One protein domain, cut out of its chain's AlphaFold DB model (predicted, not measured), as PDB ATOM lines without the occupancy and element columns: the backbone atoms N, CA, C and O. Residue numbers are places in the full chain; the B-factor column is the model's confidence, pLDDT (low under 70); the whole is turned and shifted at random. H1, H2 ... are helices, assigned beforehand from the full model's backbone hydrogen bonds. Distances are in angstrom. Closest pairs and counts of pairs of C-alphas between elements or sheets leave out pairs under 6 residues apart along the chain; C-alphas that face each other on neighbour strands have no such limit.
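What this domain is: This is residues 1 to 75 of the 447 residues of the protein "Os11g0130800 protein" of Oryza sativa subsp. japonica (UniProt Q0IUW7). A long helical arm, H1, sticks out with residues 5 to 22 from a small head, where H2 and H4 lie side by side, opposite ways, and H3 crosses one end. The printed part has 75 residues with four named helices, H1 to H4 along the chain, all helix. It is extended: radius of gyration of the C-alphas 17.6 A, spans 48 by 31 by 22 A.

How they stand to each other: Start at H1, residues 5 to 29: it only just touches H2, residues 31 to 46, only at the corner, with 3 pairs of C-alphas within 8 A, closest Ala 27 and Leu 34, 5.7 A. With residues 32 to 36 alone, H2 touches H4, residues 59 to 73, closest C-alphas Ile 32 and Gly 69, 6.0 A, at 38 degrees, only just steep. With residues 40 to 44 alone, H2 touches H3, residues 48 to 57, closest C-alphas His 44 and Phe 51, 5.3 A. In these four helices every O i to N i+4 pair is within hydrogen-bond range.

Where its parts are: Find C-alpha 5 at (62.692, -13.659, 124.539); H1 runs 35.8 A, H2 22.1 A, and H4 20.6 A to C-alpha 73 at (40.359, -35.890, 92.473).

The domain as a whole: The printed part has no cut; pLDDT is under 70 at 11 residues, among them 1 to 4.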
ATOM      1  N   MET A   1      65.811 -23.293 133.311       49.24
ATOM      2  CA  MET A   1      66.593 -22.658 132.229       49.24
ATOM      3  C   MET A   1      65.739 -21.527 131.693       49.24
ATOM      4  O   MET A   1      64.570 -21.782 131.440       49.24
ATOM      5  N   ALA A   2      66.257 -20.303 131.623       56.27
ATOM      6  CA  ALA A   2      65.494 -19.171 131.103       56.27
ATOM      7  C   ALA A   2      65.668 -19.114 129.581       56.27
ATOM      8  O   ALA A   2      66.751 -18.788 129.102       56.27
ATOM      9  N   PHE A   3      64.618 -19.457 128.834       64.27
ATOM     10  CA  PHE A   3      64.562 -19.177 127.401       64.27
ATOM     11  C   PHE A   3      64.467 -17.659 127.227       64.27
ATOM     12  O   PHE A   3      63.501 -17.043 127.675       64.27
ATOM     13  N   GLY A   4      65.489 -17.044 126.632       69.92
ATOM     14  CA  GLY A   4      65.469 -15.610 126.350       69.92
ATOM     15  C   GLY A   4      64.366 -15.274 125.345       69.92
ATOM     16  O   GLY A   4      64.073 -16.077 124.462       69.92
ATOM     17  N   ALA A   5      63.780 -14.076 125.434       71.56
ATOM     18  CA  ALA A   5      62.692 -13.659 124.539       71.56
ATOM     19  C   ALA A   5      63.048 -13.821 123.046       71.56
ATOM     20  O   ALA A   5      62.211 -14.244 122.252       71.56
ATOM     21  N   ASN A   6      64.313 -13.583 122.684       76.34
ATOM     22  CA  ASN A   6      64.844 -13.766 121.330       76.34
ATOM     23  C   ASN A   6      64.705 -15.214 120.821       76.34
ATOM     24  O   ASN A   6      64.430 -15.423 119.643       76.34
ATOM     25  N   ASP A   7      64.869 -16.203 121.702       79.88
ATOM     26  CA  ASP A   7      64.762 -17.631 121.379       79.88
ATOM     27  C   ASP A   7      63.290 -18.027 121.175       79.88
ATOM     28  O   ASP A   7      62.932 -18.686 120.202       79.88
ATOM     29  N   ILE A   8      62.392 -17.497 122.015       81.50
ATOM     30  CA  ILE A   8      60.937 -17.650 121.853       81.50
ATOM     31  C   ILE A   8      60.476 -17.034 120.518       81.50
ATOM     32  O   ILE A   8      59.730 -17.668 119.770       81.50
ATOM     33  N   VAL A   9      60.959 -15.836 120.169       81.96
ATOM     34  CA  VAL A   9      60.676 -15.182 118.878       81.96
ATOM     35  C   VAL A   9      61.241 -15.987 117.702       81.96
ATOM     36  O   VAL A   9      60.551 -16.148 116.693       81.96
ATOM     37  N   LEU A  10      62.448 -16.552 117.823       82.19
ATOM     38  CA  LEU A  10      63.035 -17.431 116.807       82.19
ATOM     39  C   LEU A  10      62.190 -18.700 116.608       82.19
ATOM     40  O   LEU A  10      61.881 -19.065 115.472       82.19
ATOM     41  N   HIS A  11      61.759 -19.336 117.700       79.64
ATOM     42  CA  HIS A  11      60.874 -20.497 117.681       79.64
ATOM     43  C   HIS A  11      59.512 -20.180 117.043       79.64
ATOM     44  O   HIS A  11      59.053 -20.953 116.200       79.64
ATOM     45  N   ILE A  12      58.896 -19.035 117.361       85.32
ATOM     46  CA  ILE A  12      57.643 -18.579 116.734       85.32
ATOM     47  C   ILE A  12      57.847 -18.323 115.234       85.32
ATOM     48  O   ILE A  12      57.066 -18.818 114.423       85.32
ATOM     49  N   LYS A  13      58.921 -17.625 114.834       81.56
ATOM     50  CA  LYS A  13      59.239 -17.365 113.417       81.56
ATOM     51  C   LYS A  13      59.484 -18.666 112.642       81.56
ATOM     52  O   LYS A  13      58.985 -18.812 111.526       81.56
ATOM     53  N   ARG A  14      60.185 -19.640 113.240       80.83
ATOM     54  CA  ARG A  14      60.421 -20.975 112.656       80.83
ATOM     55  C   ARG A  14      59.125 -21.782 112.539       80.83
ATOM     56  O   ARG A  14      58.907 -22.418 111.510       80.83
ATOM     57  N   LEU A  15      58.249 -21.726 113.546       80.83
ATOM     58  CA  LEU A  15      56.942 -22.390 113.528       80.83
ATOM     59  C   LEU A  15      56.015 -21.788 112.462       80.83
ATOM     60  O   LEU A  15      55.394 -22.541 111.718       80.83
ATOM     61  N   MET A  16      55.977 -20.458 112.342       79.98
ATOM     62  CA  MET A  16      55.200 -19.731 111.331       79.98
ATOM     63  C   MET A  16      55.695 -20.013 109.906       79.98
ATOM     64  O   MET A  16      54.894 -20.310 109.025       79.98
ATOM     65  N   TYR A  17      57.010 -19.976 109.666       77.84
ATOM     66  CA  TYR A  17      57.562 -20.331 108.354       77.84
ATOM     67  C   TYR A  17      57.258 -21.795 107.992       77.84
ATOM     68  O   TYR A  17      56.863 -22.092 106.866       77.84
ATOM     69  N   SER A  18      57.373 -22.706 108.966       70.47
ATOM     70  CA  SER A  18      57.031 -24.116 108.778       70.47
ATOM     71  C   SER A  18      55.542 -24.311 108.469       70.47
ATOM     72  O   SER A  18      55.214 -25.009 107.513       70.47
ATOM     73  N   SER A  19      54.631 -23.661 109.205       73.77
ATOM     74  CA  SER A  19      53.185 -23.795 108.977       73.77
ATOM     75  C   SER A  19      52.734 -23.190 107.645       73.77
ATOM     76  O   SER A  19      51.880 -23.781 106.989       73.77
ATOM     77  N   VAL A  20      53.347 -22.092 107.190       76.46
ATOM     78  CA  VAL A  20      53.113 -21.529 105.849       76.46
ATOM     79  C   VAL A  20      53.632 -22.474 104.758       76.46
ATOM     80  O   VAL A  20      52.882 -22.786 103.834       76.46
ATOM     81  N   ARG A  21      54.863 -23.001 104.880       74.68
ATOM     82  CA  ARG A  21      55.437 -23.971 103.922       74.68
ATOM     83  C   ARG A  21      54.581 -25.238 103.821       74.68
ATOM     84  O   ARG A  21      54.286 -25.696 102.723       74.68
ATOM     85  N   ILE A  22      54.150 -25.776 104.962       70.91
ATOM     86  CA  ILE A  22      53.296 -26.968 105.047       70.91
ATOM     87  C   ILE A  22      51.894 -26.673 104.494       70.91
ATOM     88  O   ILE A  22      51.378 -27.462 103.710       70.91
ATOM     89  N   GLY A  23      51.290 -25.533 104.841       71.05
ATOM     90  CA  GLY A  23      49.974 -25.130 104.338       71.05
ATOM     91  C   GLY A  23      49.944 -24.939 102.820       71.05
ATOM     92  O   GLY A  23      48.998 -25.384 102.175       71.05
ATOM     93  N   TYR A  24      50.997 -24.351 102.243       72.52
ATOM     94  CA  TYR A  24      51.168 -24.241 100.793       72.52
ATOM     95  C   TYR A  24      51.305 -25.620 100.130       72.52
ATOM     96  O   TYR A  24      50.583 -25.914  99.183       72.52
ATOM     97  N   GLN A  25      52.151 -26.500 100.677       72.08
ATOM     98  CA  GLN A  25      52.328 -27.860 100.156       72.08
ATOM     99  C   GLN A  25      51.008 -28.656 100.171       72.08
ATOM    100  O   GLN A  25      50.598 -29.190  99.145       72.08
ATOM    101  N   PHE A  26      50.272 -28.651 101.291       66.32
ATOM    102  CA  PHE A  26      48.954 -29.298 101.383       66.32
ATOM    103  C   PHE A  26      47.902 -28.677 100.449       66.32
ATOM    104  O   PHE A  26      47.022 -29.394  99.973       66.32
ATOM    105  N   ALA A  27      47.974 -27.370 100.176       69.53
ATOM    106  CA  ALA A  27      47.089 -26.700  99.224       69.53
ATOM    107  C   ALA A  27      47.336 -27.152  97.774       69.53
ATOM    108  O   ALA A  27      46.378 -27.284  97.013       69.53
ATOM    109  N   CYS A  28      48.596 -27.411  97.408       66.52
ATOM    110  CA  CYS A  28      48.981 -27.937  96.099       66.52
ATOM    111  C   CYS A  28      48.668 -29.434  95.951       66.52
ATOM    112  O   CYS A  28      48.067 -29.827  94.954       66.52
ATOM    113  N   ASP A  29      49.032 -30.253  96.941       73.73
ATOM    114  CA  ASP A  29      48.915 -31.716  96.858       73.73
ATOM    115  C   ASP A  29      47.467 -32.207  97.044       73.73
ATOM    116  O   ASP A  29      47.061 -33.211  96.456       73.73
ATOM    117  N   TYR A  30      46.667 -31.504  97.856       75.00
ATOM    118  CA  TYR A  30      45.313 -31.918  98.238       75.00
ATOM    119  C   TYR A  30      44.302 -30.752  98.174       75.00
ATOM    120  O   TYR A  30      43.689 -30.402  99.193       75.00
ATOM    121  N   PRO A  31      44.035 -30.177  96.983       78.01
ATOM    122  CA  PRO A  31      43.151 -29.012  96.817       78.01
ATOM    123  C   PRO A  31      41.725 -29.246  97.340       78.01
ATOM    124  O   PRO A  31      41.032 -28.312  97.739       78.01
ATOM    125  N   ILE A  32      41.284 -30.502  97.397       74.60
ATOM    126  CA  ILE A  32      39.976 -30.904  97.923       74.60
ATOM    127  C   ILE A  32      39.945 -30.929  99.458       74.60
ATOM    128  O   ILE A  32      38.930 -30.565 100.051       74.60
ATOM    129  N   VAL A  33      41.052 -31.284 100.118       76.90
ATOM    130  CA  VAL A  33      41.175 -31.178 101.584       76.90
ATOM    131  C   VAL A  33      41.230 -29.704 101.987       76.90
ATOM    132  O   VAL A  33      40.561 -29.310 102.943       76.90
ATOM    133  N   LEU A  34      41.928 -28.871 101.206       79.17
ATOM    134  CA  LEU A  34      41.893 -27.415 101.344       79.17
ATOM    135  C   LEU A  34      40.461 -26.873 101.193       79.17
ATOM    136  O   LEU A  34      39.981 -26.167 102.078       79.17
ATOM    137  N   ALA A  35      39.750 -27.238 100.120       77.41
ATOM    138  CA  ALA A  35      38.375 -26.798  99.878       77.41
ATOM    139  C   ALA A  35      37.410 -27.233 100.996       77.41
ATOM    140  O   ALA A  35      36.591 -26.432 101.447       77.41
ATOM    141  N   ALA A  36      37.534 -28.467 101.499       77.26
ATOM    142  CA  ALA A  36      36.749 -28.959 102.629       77.26
ATOM    143  C   ALA A  36      37.070 -28.205 103.935       77.26
ATOM    144  O   ALA A  36      36.153 -27.831 104.666       77.26
ATOM    145  N   GLY A  37      38.349 -27.923 104.212       80.56
ATOM    146  CA  GLY A  37      38.780 -27.130 105.367       80.56
ATOM    147  C   GLY A  37      38.292 -25.679 105.315       80.56
ATOM    148  O   GLY A  37      37.797 -25.151 106.310       80.56
ATOM    149  N   VAL A  38      38.345 -25.052 104.137       80.70
ATOM    150  CA  VAL A  38      37.804 -23.706 103.894       80.70
ATOM    151  C   VAL A  38      36.279 -23.694 104.044       80.70
ATOM    152  O   VAL A  38      35.743 -22.813 104.715       80.70
ATOM    153  N   LEU A  39      35.569 -24.695 103.512       80.12
ATOM    154  CA  LEU A  39      34.121 -24.842 103.696       80.12
ATOM    155  C   LEU A  39      33.746 -25.020 105.177       80.12
ATOM    156  O   LEU A  39      32.803 -24.384 105.645       80.12
ATOM    157  N   LEU A  40      34.504 -25.817 105.937       79.03
ATOM    158  CA  LEU A  40      34.340 -25.970 107.388       79.03
ATOM    159  C   LEU A  40      34.561 -24.648 108.139       79.03
ATOM    160  O   LEU A  40      33.780 -24.324 109.035       79.03
ATOM    161  N   LEU A  41      35.566 -23.858 107.748       80.12
ATOM    162  CA  LEU A  41      35.825 -22.530 108.313       80.12
ATOM    163  C   LEU A  41      34.671 -21.555 108.025       80.12
ATOM    164  O   LEU A  41      34.220 -20.850 108.932       80.12
ATOM    165  N   PHE A  42      34.150 -21.537 106.793       81.15
ATOM    166  CA  PHE A  42      32.968 -20.746 106.437       81.15
ATOM    167  C   PHE A  42      31.727 -21.203 107.211       81.15
ATOM    168  O   PHE A  42      31.031 -20.362 107.770       81.15
ATOM    169  N   LEU A  43      31.470 -22.509 107.323       81.61
ATOM    170  CA  LEU A  43      30.352 -23.051 108.104       81.61
ATOM    171  C   LEU A  43      30.444 -22.651 109.580       81.61
ATOM    172  O   LEU A  43      29.463 -22.163 110.136       81.61
ATOM    173  N   HIS A  44      31.621 -22.776 110.196       81.70
ATOM    174  CA  HIS A  44      31.858 -22.336 111.572       81.70
ATOM    175  C   HIS A  44      31.624 -20.824 111.749       81.70
ATOM    176  O   HIS A  44      31.024 -20.404 112.738       81.70
ATOM    177  N   ARG A  45      32.059 -20.000 110.784       84.55
ATOM    178  CA  ARG A  45      31.970 -18.531 110.847       84.55
ATOM    179  C   ARG A  45      30.582 -17.967 110.515       84.55
ATOM    180  O   ARG A  45      30.214 -16.944 111.082       84.55
ATOM    181  N   LEU A  46      29.830 -18.593 109.608       78.33
ATOM    182  CA  LEU A  46      28.489 -18.146 109.199       78.33
ATOM    183  C   LEU A  46      27.380 -18.776 110.051       78.33
ATOM    184  O   LEU A  46      26.366 -18.132 110.306       78.33
ATOM    185  N   CYS A  47      27.531 -20.042 110.448       79.12
ATOM    186  CA  CYS A  47      26.480 -20.847 111.070       79.12
ATOM    187  C   CYS A  47      27.079 -21.886 112.044       79.12
ATOM    188  O   CYS A  47      27.081 -23.085 111.742       79.12
ATOM    189  N   PRO A  48      27.533 -21.484 113.248       78.76
ATOM    190  CA  PRO A  48      28.093 -22.418 114.232       78.76
ATOM    191  C   PRO A  48      27.108 -23.529 114.647       78.76
ATOM    192  O   PRO A  48      27.530 -24.618 115.030       78.76
ATOM    193  N   SER A  49      25.797 -23.304 114.509       76.45
ATOM    194  CA  SER A  49      24.760 -24.335 114.648       76.45
ATOM    195  C   SER A  49      24.834 -25.414 113.560       76.45
ATOM    196  O   SER A  49      24.719 -26.593 113.882       76.45
ATOM    197  N   LEU A  50      25.076 -25.047 112.295       72.64
ATOM    198  CA  LEU A  50      25.270 -26.002 111.196       72.64
ATOM    199  C   LEU A  50      26.604 -26.739 111.318       72.64
ATOM    200  O   LEU A  50      26.643 -27.939 111.070       72.64
ATOM    201  N   PHE A  51      27.672 -26.068 111.762       79.89
ATOM    202  CA  PHE A  51      28.941 -26.735 112.068       79.89
ATOM    203  C   PHE A  51      28.752 -27.830 113.131       79.89
ATOM    204  O   PHE A  51      29.100 -28.985 112.893       79.89
ATOM    205  N   ASN A  52      28.113 -27.506 114.262       75.49
ATOM    206  CA  ASN A  52      27.813 -28.490 115.307       75.49
ATOM    207  C   ASN A  52      26.823 -29.571 114.837       75.49
ATOM    208  O   ASN A  52      26.979 -30.732 115.205       75.49
ATOM    209  N   PHE A  53      25.838 -29.232 113.999       78.87
ATOM    210  CA  PHE A  53      24.926 -30.217 113.412       78.87
ATOM    211  C   PHE A  53      25.653 -31.194 112.479       78.87
ATOM    212  O   PHE A  53      25.402 -32.390 112.561       78.87
ATOM    213  N   LEU A  54      26.584 -30.730 111.642       75.17
ATOM    214  CA  LEU A  54      27.402 -31.603 110.795       75.17
ATOM    215  C   LEU A  54      28.313 -32.499 111.643       75.17
ATOM    216  O   LEU A  54      28.332 -33.711 111.441       75.17
ATOM    217  N   LEU A  55      28.995 -31.926 112.638       77.08
ATOM    218  CA  LEU A  55      29.903 -32.651 113.531       77.08
ATOM    219  C   LEU A  55      29.180 -33.718 114.378       77.08
ATOM    220  O   LEU A  55      29.724 -34.795 114.606       77.08
ATOM    221  N   SER A  56      27.949 -33.428 114.814       77.25
ATOM    222  CA  SER A  56      27.122 -34.299 115.663       77.25
ATOM    223  C   SER A  56      26.292 -35.307 114.863       77.25
ATOM    224  O   SER A  56      26.341 -36.508 115.123       77.25
ATOM    225  N   SER A  57      25.546 -34.845 113.855       69.67
ATOM    226  CA  SER A  57      24.679 -35.710 113.049       69.67
ATOM    227  C   SER A  57      25.469 -36.601 112.100       69.67
ATOM    228  O   SER A  57      24.924 -37.610 111.652       69.67
ATOM    229  N   SER A  58      26.675 -36.191 111.683       69.15
ATOM    230  CA  SER A  58      27.325 -36.829 110.545       69.15
ATOM    231  C   SER A  58      28.829 -36.518 110.389       69.15
ATOM    232  O   SER A  58      29.246 -35.871 109.422       69.15
ATOM    233  N   PRO A  59      29.695 -37.151 111.207       78.11
ATOM    234  CA  PRO A  59      31.051 -37.500 110.768       78.11
ATOM    235  C   PRO A  59      31.031 -38.211 109.401       78.11
ATOM    236  O   PRO A  59      31.946 -38.064 108.596       78.11
ATOM    237  N   VAL A  60      29.929 -38.918 109.108       80.13
ATOM    238  CA  VAL A  60      29.620 -39.510 107.805       80.13
ATOM    239  C   VAL A  60      29.468 -38.458 106.697       80.13
ATOM    240  O   VAL A  60      29.951 -38.728 105.612       80.13
ATOM    241  N   PHE A  61      28.906 -37.259 106.915       79.62
ATOM    242  CA  PHE A  61      28.839 -36.223 105.868       79.62
ATOM    243  C   PHE A  61      30.221 -35.671 105.538       79.62
ATOM    244  O   PHE A  61      30.519 -35.466 104.362       79.62
ATOM    245  N   LEU A  62      31.082 -35.488 106.545       77.67
ATOM    246  CA  LEU A  62      32.479 -35.119 106.317       77.67
ATOM    247  C   LEU A  62      33.209 -36.231 105.553       77.67
ATOM    248  O   LEU A  62      33.893 -35.943 104.578       77.67
ATOM    249  N   LEU A  63      32.986 -37.498 105.919       79.00
ATOM    250  CA  LEU A  63      33.543 -38.649 105.211       79.00
ATOM    251  C   LEU A  63      32.986 -38.804 103.785       79.00
ATOM    252  O   LEU A  63      33.752 -39.124 102.886       79.00
ATOM    253  N   THR A  64      31.699 -38.543 103.529       83.51
ATOM    254  CA  THR A  64      31.132 -38.588 102.171       83.51
ATOM    255  C   THR A  64      31.568 -37.397 101.336       83.51
ATOM    256  O   THR A  64      31.775 -37.570 100.146       83.51
ATOM    257  N   ALA A  65      31.753 -36.210 101.920       82.60
ATOM    258  CA  ALA A  65      32.316 -35.064 101.210       82.60
ATOM    259  C   ALA A  65      33.797 -35.302 100.873       82.60
ATOM    260  O   ALA A  65      34.217 -35.038  99.750       82.60
ATOM    261  N   LEU A  66      34.563 -35.886 101.802       82.10
ATOM    262  CA  LEU A  66      35.938 -36.331 101.571       82.10
ATOM    263  C   LEU A  66      36.004 -37.450 100.520       82.10
ATOM    264  O   LEU A  66      36.908 -37.440  99.696       82.10
ATOM    265  N   LEU A  67      35.050 -38.388 100.514       82.57
ATOM    266  CA  LEU A  67      35.008 -39.507  99.569       82.57
ATOM    267  C   LEU A  67      34.534 -39.079  98.175       82.57
ATOM    268  O   LEU A  67      35.182 -39.444  97.207       82.57
ATOM    269  N   LEU A  68      33.465 -38.283  98.047       82.86
ATOM    270  CA  LEU A  68      33.079 -37.666  96.769       82.86
ATOM    271  C   LEU A  68      34.204 -36.768  96.256       82.86
ATOM    272  O   LEU A  68      34.505 -36.792  95.072       82.86
ATOM    273  N   GLY A  69      34.854 -36.025  97.151       83.87
ATOM    274  CA  GLY A  69      36.050 -35.258  96.846       83.87
ATOM    275  C   GLY A  69      37.174 -36.142  96.297       83.87
ATOM    276  O   GLY A  69      37.636 -35.920  95.185       83.87
ATOM    277  N   ALA A  70      37.571 -37.194  97.009       80.73
ATOM    278  CA  ALA A  70      38.574 -38.146  96.537       80.73
ATOM    279  C   ALA A  70      38.174 -38.794  95.198       80.73
ATOM    280  O   ALA A  70      39.010 -38.895  94.311       80.73
ATOM    281  N   LEU A  71      36.898 -39.143  95.006       80.61
ATOM    282  CA  LEU A  71      36.344 -39.669  93.752       80.61
ATOM    283  C   LEU A  71      36.228 -38.622  92.626       80.61
ATOM    284  O   LEU A  71      35.997 -39.005  91.486       80.61
ATOM    285  N   LEU A  72      36.390 -37.329  92.921       76.13
ATOM    286  CA  LEU A  72      36.526 -36.247  91.938       76.13
ATOM    287  C   LEU A  72      38.004 -35.922  91.654       76.13
ATOM    288  O   LEU A  72      38.337 -35.600  90.520       76.13
ATOM    289  N   SER A  73      38.901 -36.054  92.641       74.19
ATOM    290  CA  SER A  73      40.359 -35.890  92.473       74.19
ATOM    291  C   SER A  73      40.997 -37.057  91.721       74.19
ATOM    292  O   SER A  73      41.757 -36.851  90.784       74.19
ATOM    293  N   TYR A  74      40.666 -38.282  92.130       68.93
ATOM    294  CA  TYR A  74      41.022 -39.537  91.463       68.93
ATOM    295  C   TYR A  74      39.935 -39.964  90.462       68.93
ATOM    296  O   TYR A  74      39.913 -41.102  90.004       68.93
ATOM    297  N   GLY A  75      39.023 -39.043  90.132       65.08
ATOM    298  CA  GLY A  75      37.933 -39.206  89.176       65.08
ATOM    299  C   GLY A  75      38.392 -39.152  87.725       65.08
ATOM    300  O   GLY A  75      37.748 -38.495  86.907       65.08
TER     301      GLY A  75